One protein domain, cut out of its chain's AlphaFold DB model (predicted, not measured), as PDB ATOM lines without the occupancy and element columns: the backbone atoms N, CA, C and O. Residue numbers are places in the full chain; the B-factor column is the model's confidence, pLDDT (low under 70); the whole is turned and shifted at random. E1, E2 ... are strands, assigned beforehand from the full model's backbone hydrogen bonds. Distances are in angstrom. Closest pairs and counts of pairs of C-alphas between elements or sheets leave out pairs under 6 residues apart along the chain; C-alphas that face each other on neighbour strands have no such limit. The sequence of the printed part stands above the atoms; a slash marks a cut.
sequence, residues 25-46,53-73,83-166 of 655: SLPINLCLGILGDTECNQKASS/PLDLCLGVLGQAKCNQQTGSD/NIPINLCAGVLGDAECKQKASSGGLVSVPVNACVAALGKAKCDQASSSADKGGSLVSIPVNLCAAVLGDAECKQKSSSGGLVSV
ATOM      1  N   SER A  25     149.876 204.006 189.999       45.34
ATOM      2  CA  SER A  25     150.277 202.830 190.783       45.34
ATOM      3  C   SER A  25     149.031 202.156 191.377       45.34
ATOM      4  O   SER A  25     148.138 202.847 191.863       45.34
ATOM      5  N   LEU A  26     148.950 200.825 191.302       59.34
ATOM      6  CA  LEU A  26     147.775 200.015 191.658       59.34
ATOM      7  C   LEU A  26     147.676 199.786 193.180       59.34
ATOM      8  O   LEU A  26     148.510 199.058 193.724       59.34
ATOM      9  N   PRO A  27     146.656 200.308 193.883       61.56
ATOM     10  CA  PRO A  27     146.335 199.823 195.218       61.56
ATOM     11  C   PRO A  27     145.617 198.470 195.093       61.56
ATOM     12  O   PRO A  27     144.436 198.404 194.761       61.56
ATOM     13  N   ILE A  28     146.335 197.376 195.348       71.25
ATOM     14  CA  ILE A  28     145.718 196.074 195.615       71.25
ATOM     15  C   ILE A  28     145.436 196.047 197.118       71.25
ATOM     16  O   ILE A  28     146.378 195.953 197.905       71.25
ATOM     17  N   ASN A  29     144.169 196.129 197.535       71.62
ATOM     18  CA  ASN A  29     143.846 195.826 198.930       71.62
ATOM     19  C   ASN A  29     143.632 194.323 199.038       71.62
ATOM     20  O   ASN A  29     142.583 193.783 198.683       71.62
ATOM     21  N   LEU A  30     144.685 193.664 199.502       82.44
ATOM     22  CA  LEU A  30     144.727 192.233 199.700       82.44
ATOM     23  C   LEU A  30     144.632 191.938 201.199       82.44
ATOM     24  O   LEU A  30     145.574 192.169 201.953       82.44
ATOM     25  N   CYS A  31     143.484 191.426 201.625       83.12
ATOM     26  CA  CYS A  31     143.237 190.993 202.993       83.12
ATOM     27  C   CYS A  31     143.593 189.482 203.067       83.12
ATOM     28  O   CYS A  31     142.774 188.657 202.677       83.12
ATOM     29  N   LEU A  32     144.820 189.102 203.484       86.62
ATOM     30  CA  LEU A  32     145.277 187.692 203.573       86.62
ATOM     31  C   LEU A  32     145.302 187.160 205.013       86.62
ATOM     32  O   LEU A  32     145.955 187.756 205.868       86.62
ATOM     33  N   GLY A  33     144.733 185.974 205.244       77.38
ATOM     34  CA  GLY A  33     145.063 185.127 206.399       77.38
ATOM     35  C   GLY A  33     144.697 185.727 207.758       77.38
ATOM     36  O   GLY A  33     145.444 185.569 208.725       77.38
ATOM     37  N   ILE A  34     143.591 186.464 207.827       83.06
ATOM     38  CA  ILE A  34     143.204 187.223 209.018       83.06
ATOM     39  C   ILE A  34     142.373 186.336 209.949       83.06
ATOM     40  O   ILE A  34     141.399 185.719 209.524       83.06
ATOM     41  N   LEU A  35     142.739 186.298 211.234       85.50
ATOM     42  CA  LEU A  35     141.867 185.792 212.295       85.50
ATOM     43  C   LEU A  35     141.024 186.940 212.857       85.50
ATOM     44  O   LEU A  35     141.574 187.929 213.342       85.50
ATOM     45  N   GLY A  36     139.708 186.769 212.860       90.00
ATOM     46  CA  GLY A  36     138.732 187.752 213.316       90.00
ATOM     47  C   GLY A  36     137.973 188.421 212.173       90.00
ATOM     48  O   GLY A  36     138.127 188.081 210.999       90.00
ATOM     49  N   ASP A  37     137.131 189.383 212.543       91.69
ATOM     50  CA  ASP A  37     136.295 190.104 211.591       91.69
ATOM     51  C   ASP A  37     137.140 191.084 210.771       91.69
ATOM     52  O   ASP A  37     137.912 191.879 211.310       91.69
ATOM     53  N   THR A  38     136.994 191.022 209.452       89.38
ATOM     54  CA  THR A  38     137.703 191.861 208.489       89.38
ATOM     55  C   THR A  38     136.700 192.633 207.650       89.38
ATOM     56  O   THR A  38     135.768 192.057 207.091       89.38
ATOM     57  N   GLU A  39     136.918 193.937 207.507       91.19
ATOM     58  CA  GLU A  39     136.122 194.794 206.635       91.19
ATOM     59  C   GLU A  39     137.037 195.521 205.639       91.19
ATOM     60  O   GLU A  39     137.837 196.376 206.020       91.19
ATOM     61  N   CYS A  40     136.936 195.175 204.356       86.62
ATOM     62  CA  CYS A  40     137.689 195.781 203.262       86.62
ATOM     63  C   CYS A  40     136.718 196.726 202.511       86.62
ATOM     64  O   CYS A  40     135.849 196.285 201.762       86.62
ATOM     65  N   ASN A  41     136.812 198.038 202.772       88.88
ATOM     66  CA  ASN A  41     135.969 199.080 202.165       88.88
ATOM     67  C   ASN A  41     136.762 199.860 201.106       88.88
ATOM     68  O   ASN A  41     137.677 200.608 201.460       88.88
ATOM     69  N   GLN A  42     136.374 199.774 199.833       80.06
ATOM     70  CA  GLN A  42     136.963 200.579 198.763       80.06
ATOM     71  C   GLN A  42     135.938 201.467 198.074       80.06
ATOM     72  O   GLN A  42     134.844 201.049 197.697       80.06
ATOM     73  N   LYS A  43     136.331 202.722 197.865       81.31
ATOM     74  CA  LYS A  43     135.586 203.675 197.052       81.31
ATOM     75  C   LYS A  43     136.514 204.204 195.969       81.31
ATOM     76  O   LYS A  43     137.452 204.930 196.286       81.31
ATOM     77  N   ALA A  44     136.242 203.854 194.718       75.44
ATOM     78  CA  ALA A  44     136.951 204.395 193.567       75.44
ATOM     79  C   ALA A  44     136.052 205.417 192.860       75.44
ATOM     80  O   ALA A  44     134.993 205.073 192.333       75.44
ATOM     81  N   SER A  45     136.475 206.680 192.880       70.88
ATOM     82  CA  SER A  45     135.926 207.756 192.053       70.88
ATOM     83  C   SER A  45     136.970 208.112 191.005       70.88
ATOM     84  O   SER A  45     138.057 208.576 191.352       70.88
ATOM     85  N   SER A  46     136.675 207.849 189.737       61.66
ATOM     86  CA  SER A  46     137.605 208.075 188.634       61.66
ATOM     87  C   SER A  46     137.103 209.178 187.709       61.66
ATOM     88  O   SER A  46     136.068 209.003 187.068       61.66
ATOM     89  N   PRO A  53     140.985 198.366 190.703       66.56
ATOM     90  CA  PRO A  53     141.041 197.933 192.092       66.56
ATOM     91  C   PRO A  53     140.633 196.454 192.165       66.56
ATOM     92  O   PRO A  53     139.528 196.074 191.762       66.56
ATOM     93  N   LEU A  54     141.556 195.612 192.635       76.31
ATOM     94  CA  LEU A  54     141.244 194.253 193.072       76.31
ATOM     95  C   LEU A  54     141.017 194.275 194.583       76.31
ATOM     96  O   LEU A  54     141.923 194.620 195.348       76.31
ATOM     97  N   ASP A  55     139.812 193.887 194.989       79.19
ATOM     98  CA  ASP A  55     139.407 193.735 196.381       79.19
ATOM     99  C   ASP A  55     139.379 192.238 196.650       79.19
ATOM    100  O   ASP A  55     138.483 191.528 196.189       79.19
ATOM    101  N   LEU A  56     140.411 191.746 197.329       85.00
ATOM    102  CA  LEU A  56     140.611 190.316 197.492       85.00
ATOM    103  C   LEU A  56     140.761 189.976 198.973       85.00
ATOM    104  O   LEU A  56     141.740 190.344 199.621       85.00
ATOM    105  N   CYS A  57     139.768 189.264 199.495       87.38
ATOM    106  CA  CYS A  57     139.708 188.777 200.864       87.38
ATOM    107  C   CYS A  57     140.001 187.267 200.836       87.38
ATOM    108  O   CYS A  57     139.142 186.496 200.420       87.38
ATOM    109  N   LEU A  58     141.208 186.836 201.225       90.12
ATOM    110  CA  LEU A  58     141.640 185.433 201.179       90.12
ATOM    111  C   LEU A  58     141.917 184.860 202.566       90.12
ATOM    112  O   LEU A  58     142.731 185.402 203.312       90.12
ATOM    113  N   GLY A  59     141.333 183.700 202.872       88.06
ATOM    114  CA  GLY A  59     141.704 182.924 204.060       88.06
ATOM    115  C   GLY A  59     141.314 183.602 205.375       88.06
ATOM    116  O   GLY A  59     142.119 183.631 206.304       88.06
ATOM    117  N   VAL A  60     140.124 184.204 205.438       89.44
ATOM    118  CA  VAL A  60     139.633 184.899 206.637       89.44
ATOM    119  C   VAL A  60     138.941 183.903 207.564       89.44
ATOM    120  O   VAL A  60     138.079 183.150 207.125       89.44
ATOM    121  N   LEU A  61     139.294 183.912 208.848       90.25
ATOM    122  CA  LEU A  61     138.647 183.127 209.899       90.25
ATOM    123  C   LEU A  61     137.794 184.055 210.775       90.25
ATOM    124  O   LEU A  61     138.307 184.633 211.732       90.25
ATOM    125  N   GLY A  62     136.517 184.223 210.443       91.38
ATOM    126  CA  GLY A  62     135.629 185.232 211.030       91.38
ATOM    127  C   GLY A  62     134.678 185.820 209.987       91.38
ATOM    128  O   GLY A  62     134.462 185.214 208.939       91.38
ATOM    129  N   GLN A  63     134.104 186.997 210.253       93.00
ATOM    130  CA  GLN A  63     133.282 187.690 209.259       93.00
ATOM    131  C   GLN A  63     134.165 188.454 208.266       93.00
ATOM    132  O   GLN A  63     134.984 189.272 208.674       93.00
ATOM    133  N   ALA A  64     133.985 188.247 206.965       92.00
ATOM    134  CA  ALA A  64     134.642 189.017 205.913       92.00
ATOM    135  C   ALA A  64     133.615 189.906 205.209       92.00
ATOM    136  O   ALA A  64     132.689 189.404 204.582       92.00
ATOM    137  N   LYS A  65     133.769 191.226 205.288       93.19
ATOM    138  CA  LYS A  65     132.928 192.201 204.581       93.19
ATOM    139  C   LYS A  65     133.766 192.924 203.539       93.19
ATOM    140  O   LYS A  65     134.643 193.696 203.902       93.19
ATOM    141  N   CYS A  66     133.506 192.704 202.257       90.31
ATOM    142  CA  CYS A  66     134.252 193.322 201.163       90.31
ATOM    143  C   CYS A  66     133.271 194.229 200.401       90.31
ATOM    144  O   CYS A  66     132.368 193.759 199.711       90.31
ATOM    145  N   ASN A  67     133.374 195.544 200.605       91.19
ATOM    146  CA  ASN A  67     132.426 196.542 200.112       91.19
ATOM    147  C   ASN A  67     133.119 197.501 199.145       91.19
ATOM    148  O   ASN A  67     133.932 198.334 199.545       91.19
ATOM    149  N   GLN A  68     132.751 197.396 197.876       84.81
ATOM    150  CA  GLN A  68     133.353 198.141 196.791       84.81
ATOM    151  C   GLN A  68     132.312 199.041 196.126       84.81
ATOM    152  O   GLN A  68     131.304 198.583 195.583       84.81
ATOM    153  N   GLN A  69     132.574 200.343 196.135       84.25
ATOM    154  CA  GLN A  69     131.768 201.331 195.435       84.25
ATOM    155  C   GLN A  69     132.603 201.986 194.337       84.25
ATOM    156  O   GLN A  69     133.523 202.755 194.614       84.25
ATOM    157  N   THR A  70     132.253 201.710 193.085       78.88
ATOM    158  CA  THR A  70     132.804 202.388 191.914       78.88
ATOM    159  C   THR A  70     131.740 203.305 191.328       78.88
ATOM    160  O   THR A  70     130.596 202.908 191.101       78.88
ATOM    161  N   GLY A  71     132.077 204.577 191.152       72.94
ATOM    162  CA  GLY A  71     131.137 205.546 190.613       72.94
ATOM    163  C   GLY A  71     131.851 206.703 189.944       72.94
ATOM    164  O   GLY A  71     132.830 207.222 190.472       72.94
ATOM    165  N   SER A  72     131.331 207.115 188.796       68.06
ATOM    166  CA  SER A  72     131.616 208.427 188.221       68.06
ATOM    167  C   SER A  72     130.607 209.427 188.778       68.06
ATOM    168  O   SER A  72     129.414 209.126 188.819       68.06
ATOM    169  N   ASP A  73     131.043 210.627 189.165       66.50
ATOM    170  CA  ASP A  73     130.196 211.670 189.773       66.50
ATOM    171  C   ASP A  73     129.189 212.320 188.790       66.50
ATOM    172  O   ASP A  73     128.789 213.473 188.935       66.50
ATOM    173  N   ASN A  83     137.553 200.586 184.065       60.34
ATOM    174  CA  ASN A  83     138.087 199.237 184.159       60.34
ATOM    175  C   ASN A  83     137.431 198.416 185.283       60.34
ATOM    176  O   ASN A  83     136.834 198.945 186.221       60.34
ATOM    177  N   ILE A  84     137.541 197.097 185.137       68.38
ATOM    178  CA  ILE A  84     136.725 196.048 185.742       68.38
ATOM    179  C   ILE A  84     137.077 195.828 187.217       68.38
ATOM    180  O   ILE A  84     138.120 195.242 187.492       68.38
ATOM    181  N   PRO A  85     136.217 196.203 188.172       70.00
ATOM    182  CA  PRO A  85     136.464 195.914 189.574       70.00
ATOM    183  C   PRO A  85     136.158 194.434 189.863       70.00
ATOM    184  O   PRO A  85     135.064 193.948 189.553       70.00
ATOM    185  N   ILE A  86     137.108 193.723 190.472       82.00
ATOM    186  CA  ILE A  86     136.910 192.347 190.954       82.00
ATOM    187  C   ILE A  86     136.809 192.409 192.476       82.00
ATOM    188  O   ILE A  86     137.765 192.816 193.134       82.00
ATOM    189  N   ASN A  87     135.654 192.020 193.013       84.25
ATOM    190  CA  ASN A  87     135.429 191.825 194.439       84.25
ATOM    191  C   ASN A  87     135.315 190.320 194.697       84.25
ATOM    192  O   ASN A  87     134.377 189.674 194.227       84.25
ATOM    193  N   LEU A  88     136.317 189.753 195.365       90.56
ATOM    194  CA  LEU A  88     136.421 188.317 195.591       90.56
ATOM    195  C   LEU A  88     136.686 188.028 197.071       90.56
ATOM    196  O   LEU A  88     137.754 188.320 197.609       90.56
ATOM    197  N   CYS A  89     135.712 187.384 197.703       90.19
ATOM    198  CA  CYS A  89     135.815 186.758 199.009       90.19
ATOM    199  C   CYS A  89     136.160 185.272 198.789       90.19
ATOM    200  O   CYS A  89     135.325 184.537 198.276       90.19
ATOM    201  N   ALA A  90     137.359 184.797 199.135       92.38
ATOM    202  CA  ALA A  90     137.760 183.404 198.915       92.38
ATOM    203  C   ALA A  90     138.339 182.726 200.170       92.38
ATOM    204  O   ALA A  90     139.213 183.264 200.845       92.38
ATOM    205  N   GLY A  91     137.875 181.512 200.478       89.62
ATOM    206  CA  GLY A  91     138.351 180.743 201.633       89.62
ATOM    207  C   GLY A  91     137.985 181.398 202.967       89.62
ATOM    208  O   GLY A  91     138.849 181.567 203.825       89.62
ATOM    209  N   VAL A  92     136.731 181.829 203.115       89.88
ATOM    210  CA  VAL A  92     136.239 182.466 204.344       89.88
ATOM    211  C   VAL A  92     135.634 181.399 205.247       89.88
ATOM    212  O   VAL A  92     134.661 180.747 204.888       89.88
ATOM    213  N   LEU A  93     136.196 181.221 206.433       90.94
ATOM    214  CA  LEU A  93     135.660 180.352 207.471       90.94
ATOM    215  C   LEU A  93     134.853 181.219 208.452       90.94
ATOM    216  O   LEU A  93     135.371 181.679 209.470       90.94
ATOM    217  N   GLY A  94     133.603 181.489 208.079       93.06
ATOM    218  CA  GLY A  94     132.656 182.393 208.729       93.06
ATOM    219  C   GLY A  94     131.712 183.044 207.708       93.06
ATOM    220  O   GLY A  94     131.535 182.538 206.597       93.06
ATOM    221  N   ASP A  95     131.104 184.175 208.072       94.12
ATOM    222  CA  ASP A  95     130.187 184.896 207.180       94.12
ATOM    223  C   ASP A  95     130.962 185.779 206.190       94.12
ATOM    224  O   ASP A  95     131.742 186.639 206.591       94.12
ATOM    225  N   ALA A  96     130.728 185.608 204.891       92.69
ATOM    226  CA  ALA A  96     131.308 186.415 203.823       92.69
ATOM    227  C   ALA A  96     130.235 187.317 203.203       92.69
ATOM    228  O   ALA A  96     129.279 186.826 202.616       92.69
ATOM    229  N   GLU A  97     130.386 188.635 203.282       94.50
ATOM    230  CA  GLU A  97     129.509 189.606 202.630       94.50
ATOM    231  C   GLU A  97     130.298 190.438 201.611       94.50
ATOM    232  O   GLU A  97     131.095 191.305 201.959       94.50
ATOM    233  N   CYS A  98     130.038 190.191 200.335       92.00
ATOM    234  CA  CYS A  98     130.669 190.826 199.191       92.00
ATOM    235  C   CYS A  98     129.649 191.809 198.558       92.00
ATOM    236  O   CYS A  98     128.691 191.419 197.885       92.00
ATOM    237  N   LYS A  99     129.802 193.113 198.822       93.00
ATOM    238  CA  LYS A  99     128.946 194.201 198.313       93.00
ATOM    239  C   LYS A  99     129.663 194.947 197.199       93.00
ATOM    240  O   LYS A  99     130.738 195.493 197.412       93.00
ATOM    241  N   GLN A 100     129.055 195.032 196.025       86.44
ATOM    242  CA  GLN A 100     129.599 195.777 194.902       86.44
ATOM    243  C   GLN A 100     128.543 196.702 194.309       86.44
ATOM    244  O   GLN A 100     127.479 196.267 193.871       86.44
ATOM    245  N   LYS A 101     128.844 197.998 194.256       86.19
ATOM    246  CA  LYS A 101     128.022 198.994 193.574       86.19
ATOM    247  C   LYS A 101     128.845 199.657 192.480       86.19
ATOM    248  O   LYS A 101     129.826 200.321 192.791       86.19
ATOM    249  N   ALA A 102     128.431 199.488 191.231       82.69
ATOM    250  CA  ALA A 102     129.063 200.084 190.064       82.69
ATOM    251  C   ALA A 102     128.098 201.046 189.361       82.69
ATOM    252  O   ALA A 102     126.996 200.665 188.963       82.69
ATOM    253  N   SER A 103     128.514 202.298 189.198       79.00
ATOM    254  CA  SER A 103     127.809 203.293 188.391       79.00
ATOM    255  C   SER A 103     128.734 203.784 187.279       79.00
ATOM    256  O   SER A 103     129.659 204.548 187.551       79.00
ATOM    257  N   SER A 104     128.505 203.332 186.041       69.94
ATOM    258  CA  SER A 104     129.362 203.636 184.887       69.94
ATOM    259  C   SER A 104     128.620 204.421 183.804       69.94
ATOM    260  O   SER A 104     127.500 204.073 183.427       69.94
ATOM    261  N   GLY A 105     129.253 205.476 183.282       65.25
ATOM    262  CA  GLY A 105     128.765 206.231 182.119       65.25
ATOM    263  C   GLY A 105     129.289 205.728 180.766       65.25
ATOM    264  O   GLY A 105     128.674 206.022 179.745       65.25
ATOM    265  N   GLY A 106     130.387 204.962 180.743       61.78
ATOM    266  CA  GLY A 106     131.097 204.587 179.512       61.78
ATOM    267  C   GLY A 106     131.079 203.097 179.142       61.78
ATOM    268  O   GLY A 106     130.246 202.322 179.614       61.78
ATOM    269  N   LEU A 107     131.990 202.731 178.234       58.16
ATOM    270  CA  LEU A 107     132.088 201.433 177.553       58.16
ATOM    271  C   LEU A 107     132.867 200.391 178.385       58.16
ATOM    272  O   LEU A 107     133.973 200.667 178.837       58.16
ATOM    273  N   VAL A 108     132.312 199.176 178.489       55.69
ATOM    274  CA  VAL A 108     132.935 197.925 178.978       55.69
ATOM    275  C   VAL A 108     133.302 197.881 180.470       55.69
ATOM    276  O   VAL A 108     134.396 198.256 180.874       55.69
ATOM    277  N   SER A 109     132.429 197.270 181.282       61.44
ATOM    278  CA  SER A 109     132.777 196.808 182.636       61.44
ATOM    279  C   SER A 109     132.111 195.460 182.945       61.44
ATOM    280  O   SER A 109     130.886 195.349 182.900       61.44
ATOM    281  N   VAL A 110     132.898 194.426 183.264       72.00
ATOM    282  CA  VAL A 110     132.444 193.085 183.698       72.00
ATOM    283  C   VAL A 110     132.716 192.939 185.198       72.00
ATOM    284  O   VAL A 110     133.614 192.197 185.581       72.00
ATOM    285  N   PRO A 111     132.036 193.696 186.075       73.00
ATOM    286  CA  PRO A 111     132.308 193.610 187.499       73.00
ATOM    287  C   PRO A 111     132.032 192.179 187.972       73.00
ATOM    288  O   PRO A 111     130.938 191.644 187.761       73.00
ATOM    289  N   VAL A 112     133.041 191.548 188.570       86.06
ATOM    290  CA  VAL A 112     132.919 190.211 189.155       86.06
ATOM    291  C   VAL A 112     132.783 190.393 190.659       86.06
ATOM    292  O   VAL A 112     133.691 190.929 191.289       86.06
ATOM    293  N   ASN A 113     131.653 189.969 191.215       87.69
ATOM    294  CA  ASN A 113     131.406 189.903 192.649       87.69
ATOM    295  C   ASN A 113     131.266 188.434 193.032       87.69
ATOM    296  O   ASN A 113     130.308 187.791 192.600       87.69
ATOM    297  N   ALA A 114     132.216 187.880 193.778       92.25
ATOM    298  CA  ALA A 114     132.214 186.455 194.054       92.25
ATOM    299  C   ALA A 114     132.580 186.099 195.496       92.25
ATOM    300  O   ALA A 114     133.543 186.620 196.051       92.25
ATOM    301  N   CYS A 115     131.848 185.139 196.061       91.38
ATOM    302  CA  CYS A 115     132.217 184.417 197.275       91.38
ATOM    303  C   CYS A 115     132.570 182.980 196.892       91.38
ATOM    304  O   CYS A 115     131.725 182.274 196.352       91.38
ATOM    305  N   VAL A 116     133.789 182.529 197.172       92.88
ATOM    306  CA  VAL A 116     134.276 181.187 196.834       92.88
ATOM    307  C   VAL A 116     134.752 180.482 198.101       92.88
ATOM    308  O   VAL A 116     135.546 181.038 198.853       92.88
ATOM    309  N   ALA A 117     134.322 179.240 198.329       91.38
ATOM    310  CA  ALA A 117     134.753 178.442 199.480       91.38
ATOM    311  C   ALA A 117     134.482 179.149 200.825       91.38
ATOM    312  O   ALA A 117     135.392 179.350 201.632       91.38
ATOM    313  N   ALA A 118     133.236 179.576 201.033       90.25
ATOM    314  CA  ALA A 118     132.791 180.176 202.288       90.25
ATOM    315  C   ALA A 118     132.118 179.117 203.175       90.25
ATOM    316  O   ALA A 118     131.281 178.360 202.692       90.25
ATOM    317  N   LEU A 119     132.457 179.066 204.461       92.00
ATOM    318  CA  LEU A 119     131.845 178.173 205.446       92.00
ATOM    319  C   LEU A 119     131.067 179.010 206.468       92.00
ATOM    320  O   LEU A 119     131.652 179.546 207.404       92.00
ATOM    321  N   GLY A 120     129.762 179.145 206.270       93.81
ATOM    322  CA  GLY A 120     128.903 180.103 206.958       93.81
ATOM    323  C   GLY A 120     127.924 180.740 205.975       93.81
ATOM    324  O   GLY A 120     127.508 180.102 205.007       93.81
ATOM    325  N   LYS A 121     127.548 182.000 206.203       94.81
ATOM    326  CA  LYS A 121     126.668 182.735 205.285       94.81
ATOM    327  C   LYS A 121     127.488 183.473 204.230       94.81
ATOM    328  O   LYS A 121     128.304 184.319 204.575       94.81
ATOM    329  N   ALA A 122     127.256 183.206 202.951       94.38
ATOM    330  CA  ALA A 122     127.880 183.908 201.835       94.38
ATOM    331  C   ALA A 122     126.859 184.808 201.139       94.38
ATOM    332  O   ALA A 122     125.942 184.326 200.485       94.38
ATOM    333  N   LYS A 123     127.025 186.121 201.239       95.06
ATOM    334  CA  LYS A 123     126.122 187.115 200.668       95.06
ATOM    335  C   LYS A 123     126.839 187.953 199.622       95.06
ATOM    336  O   LYS A 123     127.755 188.692 199.957       95.06
ATOM    337  N   CYS A 124     126.408 187.878 198.369       93.62
ATOM    338  CA  CYS A 124     126.940 188.689 197.281       93.62
ATOM    339  C   CYS A 124     125.875 189.663 196.771       93.62
ATOM    340  O   CYS A 124     124.968 189.277 196.034       93.62
ATOM    341  N   ASP A 125     125.991 190.941 197.124       94.00
ATOM    342  CA  ASP A 125     125.090 192.000 196.666       94.00
ATOM    343  C   ASP A 125     125.770 192.822 195.567       94.00
ATOM    344  O   ASP A 125     126.675 193.606 195.844       94.00
ATOM    345  N   GLN A 126     125.327 192.687 194.320       87.38
ATOM    346  CA  GLN A 126     125.844 193.450 193.190       87.38
ATOM    347  C   GLN A 126     124.774 194.389 192.627       87.38
ATOM    348  O   GLN A 126     123.704 193.957 192.206       87.38
ATOM    349  N   ALA A 127     125.068 195.684 192.577       87.31
ATOM    350  CA  ALA A 127     124.231 196.697 191.951       87.31
ATOM    351  C   ALA A 127     125.013 197.393 190.833       87.31
ATOM    352  O   ALA A 127     126.030 198.027 191.096       87.31
ATOM    353  N   SER A 128     124.528 197.307 189.598       83.25
ATOM    354  CA  SER A 128     125.084 198.012 188.442       83.25
ATOM    355  C   SER A 128     124.048 198.973 187.867       83.25
ATOM    356  O   SER A 128     122.900 198.595 187.628       83.25
ATOM    357  N   SER A 129     124.435 200.228 187.668       81.00
ATOM    358  CA  SER A 129     123.588 201.241 187.039       81.00
ATOM    359  C   SER A 129     124.363 201.974 185.950       81.00
ATOM    360  O   SER A 129     125.342 202.651 186.264       81.00
ATOM    361  N   SER A 130     123.924 201.887 184.695       72.44
ATOM    362  CA  SER A 130     124.419 202.775 183.639       72.44
ATOM    363  C   SER A 130     123.551 204.028 183.553       72.44
ATOM    364  O   SER A 130     122.336 203.932 183.718       72.44
ATOM    365  N   ALA A 131     124.144 205.181 183.249       69.88
ATOM    366  CA  ALA A 131     123.376 206.392 182.964       69.88
ATOM    367  C   ALA A 131     122.456 206.201 181.736       69.88
ATOM    368  O   ALA A 131     122.811 205.502 180.790       69.88
ATOM    369  N   ASP A 132     121.300 206.871 181.715       65.56
ATOM    370  CA  ASP A 132     120.268 206.754 180.660       65.56
ATOM    371  C   ASP A 132     120.653 207.390 179.306       65.56
ATOM    372  O   ASP A 132     119.828 207.557 178.401       65.56
ATOM    373  N   LYS A 133     121.908 207.819 179.158       67.62
ATOM    374  CA  LYS A 133     122.410 208.482 177.955       67.62
ATOM    375  C   LYS A 133     122.776 207.381 176.956       67.62
ATOM    376  O   LYS A 133     123.829 206.767 177.070       67.62
ATOM    377  N   GLY A 134     121.856 207.089 176.032       62.56
ATOM    378  CA  GLY A 134     121.998 206.025 175.034       62.56
ATOM    379  C   GLY A 134     123.383 206.016 174.383       62.56
ATOM    380  O   GLY A 134     123.817 207.033 173.850       62.56
ATOM    381  N   GLY A 135     124.073 204.877 174.466       66.69
ATOM    382  CA  GLY A 135     125.425 204.712 173.922       66.69
ATOM    383  C   GLY A 135     126.356 203.832 174.759       66.69
ATOM    384  O   GLY A 135     127.313 203.295 174.211       66.69
ATOM    385  N   SER A 136     126.083 203.611 176.050       64.31
ATOM    386  CA  SER A 136     126.936 202.737 176.868       64.31
ATOM    387  C   SER A 136     126.812 201.270 176.415       64.31
ATOM    388  O   SER A 136     125.725 200.692 176.411       64.31
ATOM    389  N   LEU A 137     127.925 200.656 176.010       60.81
ATOM    390  CA  LEU A 137     127.998 199.248 175.597       60.81
ATOM    391  C   LEU A 137     128.580 198.371 176.715       60.81
ATOM    392  O   LEU A 137     129.520 198.768 177.401       60.81
ATOM    393  N   VAL A 138     128.057 197.143 176.793       59.97
ATOM    394  CA  VAL A 138     128.610 195.960 177.476       59.97
ATOM    395  C   VAL A 138     128.911 196.161 178.964       59.97
ATOM    396  O   VAL A 138     130.022 196.498 179.363       59.97
ATOM    397  N   SER A 139     127.937 195.818 179.810       63.31
ATOM    398  CA  SER A 139     128.251 195.395 181.177       63.31
ATOM    399  C   SER A 139     127.736 193.986 181.415       63.31
ATOM    400  O   SER A 139     126.539 193.737 181.303       63.31
ATOM    401  N   ILE A 140     128.636 193.047 181.705       76.00
ATOM    402  CA  ILE A 140     128.311 191.653 182.046       76.00
ATOM    403  C   ILE A 140     128.659 191.489 183.525       76.00
ATOM    404  O   ILE A 140     129.731 190.993 183.854       76.00
ATOM    405  N   PRO A 141     127.832 192.002 184.445       76.88
ATOM    406  CA  PRO A 141     128.094 191.801 185.855       76.88
ATOM    407  C   PRO A 141     127.957 190.299 186.152       76.88
ATOM    408  O   PRO A 141     126.951 189.673 185.803       76.88
ATOM    409  N   VAL A 142     128.987 189.712 186.755       87.62
ATOM    410  CA  VAL A 142     128.975 188.317 187.204       87.62
ATOM    411  C   VAL A 142     128.909 188.330 188.719       87.62
ATOM    412  O   VAL A 142     129.823 188.822 189.376       87.62
ATOM    413  N   ASN A 143     127.823 187.799 189.264       88.25
ATOM    414  CA  ASN A 143     127.639 187.573 190.683       88.25
ATOM    415  C   ASN A 143     127.679 186.061 190.935       88.25
ATOM    416  O   ASN A 143     126.863 185.334 190.370       88.25
ATOM    417  N   LEU A 144     128.651 185.581 191.709       93.00
ATOM    418  CA  LEU A 144     128.907 184.151 191.875       93.00
ATOM    419  C   LEU A 144     129.145 183.785 193.342       93.00
ATOM    420  O   LEU A 144     130.167 184.135 193.918       93.00
ATOM    421  N   CYS A 145     128.263 182.980 193.918       92.75
ATOM    422  CA  CYS A 145     128.518 182.299 195.182       92.75
ATOM    423  C   CYS A 145     128.869 180.837 194.861       92.75
ATOM    424  O   CYS A 145     128.022 180.106 194.355       92.75
ATOM    425  N   ALA A 146     130.110 180.414 195.100       94.00
ATOM    426  CA  ALA A 146     130.620 179.088 194.760       94.00
ATOM    427  C   ALA A 146     131.173 178.350 195.988       94.00
ATOM    428  O   ALA A 146     131.879 178.932 196.810       94.00
ATOM    429  N   ALA A 147     130.910 177.046 196.074       91.62
ATOM    430  CA  ALA A 147     131.402 176.169 197.145       91.62
ATOM    431  C   ALA A 147     131.070 176.701 198.554       91.62
ATOM    432  O   ALA A 147     131.945 176.816 199.411       91.62
ATOM    433  N   VAL A 148     129.811 177.086 198.773       91.88
ATOM    434  CA  VAL A 148     129.352 177.641 200.054       91.88
ATOM    435  C   VAL A 148     128.831 176.515 200.938       91.88
ATOM    436  O   VAL A 148     127.955 175.762 200.524       91.88
ATOM    437  N   LEU A 149     129.337 176.406 202.161       93.19
ATOM    438  CA  LEU A 149     128.794 175.526 203.191       93.19
ATOM    439  C   LEU A 149     127.977 176.362 204.184       93.19
ATOM    440  O   LEU A 149     128.528 176.904 205.139       93.19
ATOM    441  N   GLY A 150     126.679 176.496 203.938       93.94
ATOM    442  CA  GLY A 150     125.742 177.318 204.699       93.94
ATOM    443  C   GLY A 150     124.783 178.074 203.776       93.94
ATOM    444  O   GLY A 150     124.439 177.588 202.699       93.94
ATOM    445  N   ASP A 151     124.357 179.266 204.197       95.00
ATOM    446  CA  ASP A 151     123.397 180.079 203.443       95.00
ATOM    447  C   ASP A 151     124.120 180.881 202.349       95.00
ATOM    448  O   ASP A 151     124.942 181.744 202.651       95.00
ATOM    449  N   ALA A 152     123.800 180.652 201.079       94.38
ATOM    450  CA  ALA A 152     124.293 181.435 199.952       94.38
ATOM    451  C   ALA A 152     123.207 182.402 199.464       94.38
ATOM    452  O   ALA A 152     122.140 181.977 199.040       94.38
ATOM    453  N   GLU A 153     123.458 183.706 199.472       95.88
ATOM    454  CA  GLU A 153     122.537 184.718 198.958       95.88
ATOM    455  C   GLU A 153     123.231 185.597 197.910       95.88
ATOM    456  O   GLU A 153     124.012 186.477 198.257       95.88
ATOM    457  N   CYS A 154     122.925 185.417 196.624       93.88
ATOM    458  CA  CYS A 154     123.424 186.287 195.560       93.88
ATOM    459  C   CYS A 154     122.291 187.202 195.053       93.88
ATOM    460  O   CYS A 154     121.335 186.753 194.410       93.88
ATOM    461  N   LYS A 155     122.381 188.505 195.343       94.62
ATOM    462  CA  LYS A 155     121.458 189.540 194.860       94.62
ATOM    463  C   LYS A 155     122.126 190.364 193.775       94.62
ATOM    464  O   LYS A 155     123.093 191.069 194.034       94.62
ATOM    465  N   GLN A 156     121.584 190.343 192.569       88.94
ATOM    466  CA  GLN A 156     122.067 191.151 191.463       88.94
ATOM    467  C   GLN A 156     120.978 192.108 190.990       88.94
ATOM    468  O   GLN A 156     119.894 191.689 190.598       88.94
ATOM    469  N   LYS A 157     121.268 193.407 190.993       88.56
ATOM    470  CA  LYS A 157     120.410 194.444 190.428       88.56
ATOM    471  C   LYS A 157     121.154 195.147 189.304       88.56
ATOM    472  O   LYS A 157     122.173 195.780 189.554       88.56
ATOM    473  N   SER A 158     120.648 195.062 188.083       83.44
ATOM    474  CA  SER A 158     121.194 195.772 186.930       83.44
ATOM    475  C   SER A 158     120.156 196.724 186.348       83.44
ATOM    476  O   SER A 158     119.007 196.352 186.119       83.44
ATOM    477  N   SER A 159     120.546 197.974 186.118       81.44
ATOM    478  CA  SER A 159     119.778 198.923 185.315       81.44
ATOM    479  C   SER A 159     120.636 199.384 184.146       81.44
ATOM    480  O   SER A 159     121.657 200.039 184.367       81.44
ATOM    481  N   SER A 160     120.246 199.016 182.923       73.19
ATOM    482  CA  SER A 160     120.985 199.356 181.708       73.19
ATOM    483  C   SER A 160     120.124 200.134 180.711       73.19
ATOM    484  O   SER A 160     118.986 199.763 180.434       73.19
ATOM    485  N   GLY A 161     120.680 201.212 180.155       69.50
ATOM    486  CA  GLY A 161     120.114 201.949 179.011       69.50
ATOM    487  C   GLY A 161     120.798 201.607 177.677       69.50
ATOM    488  O   GLY A 161     120.586 202.292 176.681       69.50
ATOM    489  N   GLY A 162     121.679 200.599 177.687       65.06
ATOM    490  CA  GLY A 162     122.650 200.275 176.635       65.06
ATOM    491  C   GLY A 162     122.388 198.977 175.859       65.06
ATOM    492  O   GLY A 162     121.378 198.310 176.076       65.06
ATOM    493  N   LEU A 163     123.305 198.625 174.947       59.62
ATOM    494  CA  LEU A 163     123.088 197.655 173.852       59.62
ATOM    495  C   LEU A 163     123.456 196.182 174.122       59.62
ATOM    496  O   LEU A 163     123.119 195.364 173.276       59.62
ATOM    497  N   VAL A 164     124.125 195.814 175.223       57.78
ATOM    498  CA  VAL A 164     124.367 194.397 175.586       57.78
ATOM    499  C   VAL A 164     124.636 194.277 177.090       57.78
ATOM    500  O   VAL A 164     125.521 194.953 177.614       57.78
ATOM    501  N   SER A 165     123.927 193.396 177.801       63.34
ATOM    502  CA  SER A 165     124.278 193.022 179.183       63.34
ATOM    503  C   SER A 165     123.860 191.584 179.472       63.34
ATOM    504  O   SER A 165     122.673 191.302 179.514       63.34
ATOM    505  N   VAL A 166     124.786 190.647 179.671       75.88
ATOM    506  CA  VAL A 166     124.454 189.262 180.070       75.88
ATOM    507  C   VAL A 166     124.776 189.119 181.555       75.88
ATOM    508  O   VAL A 166     125.828 188.592 181.900       75.88
TER     509      VAL A 166
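This is residues 25 to 46, 53 to 73 and 83 to 166 of the 655 residues of an uncharacterized protein of Beauveria brongniartii RCEF 3172 (UniProt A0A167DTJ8). What shape does the backbone make? It is a flattened coil, a solenoid wound in stacked turns, whose two broad sides are two sheets of five strands lying face to face as a well-formed sandwich. The chain passes back and forth between the sheets, E1, E3, E5, E7 and E9 stacking in one and E2, E4, E6, E8 and E10 in the other, in those orders and all parallel within each sheet. What are its make-up and size? The printed part has 127 residues, with ten named strands, E1 to E10 in order along the chain, and no named helix; the class is all strand. It is compact, with a radius of gyration of the C-alphas of 14.6 A, and flat, spanning 46 by 33 by 16 A.

Which residues form the sheet with the longest strands? E2 is residues 38 to 45, E4 64 to 71, E6 96 to 104, E8 122 to 130 and E10 152 to 160. E8 measures 26.4 A from first to last C-alpha, and E10 ends at C-alpha 160, (120.985, 199.356, 181.708). Which form the other sheet? E1 is residues 29 to 32, E3 54 to 58, E5 86 to 93, E7 112 to 119 and E9 142 to 149. E1 begins at C-alpha 29, (143.846, 195.826, 198.930), and E5 measures 20.5 A.

How do neighbour strands pair? E6 and E8 are parallel at 4 degrees, with N 98 and O 123 within hydrogen-bond range at 2.8 A. E5 and E7 are parallel at 2 degrees, with N 87 and O 112 within hydrogen-bond range at 2.8 A. How do the sheets stand to each other? The parts that face each other are 10.1 A centre to centre, and their best planes are 4 degrees apart. The closest C-alphas of E7 and E8 are those of Cys 115 and Ala 122, 6.3 A apart. Which strands are at the edges? E1 and E9 are the edge strands of one sheet, E2 and E10 of the other; E1 and E10, for instance, are apart.

Where is the printed part cut? Residues 47 to 52 and 74 to 82 are not printed; C-alphas 46 and 53 are 11.3 A apart, and C-alphas 73 and 83 are 15.8 A apart. Which link is long? Of the links that are printed whole, E8 to E9 is long, with 11 residues. Where is the model's confidence low? The mean pLDDT of the printed part is 81.4; 29 residues are under 70, among them 104 to 109, 131 to 139 and 161 to 165.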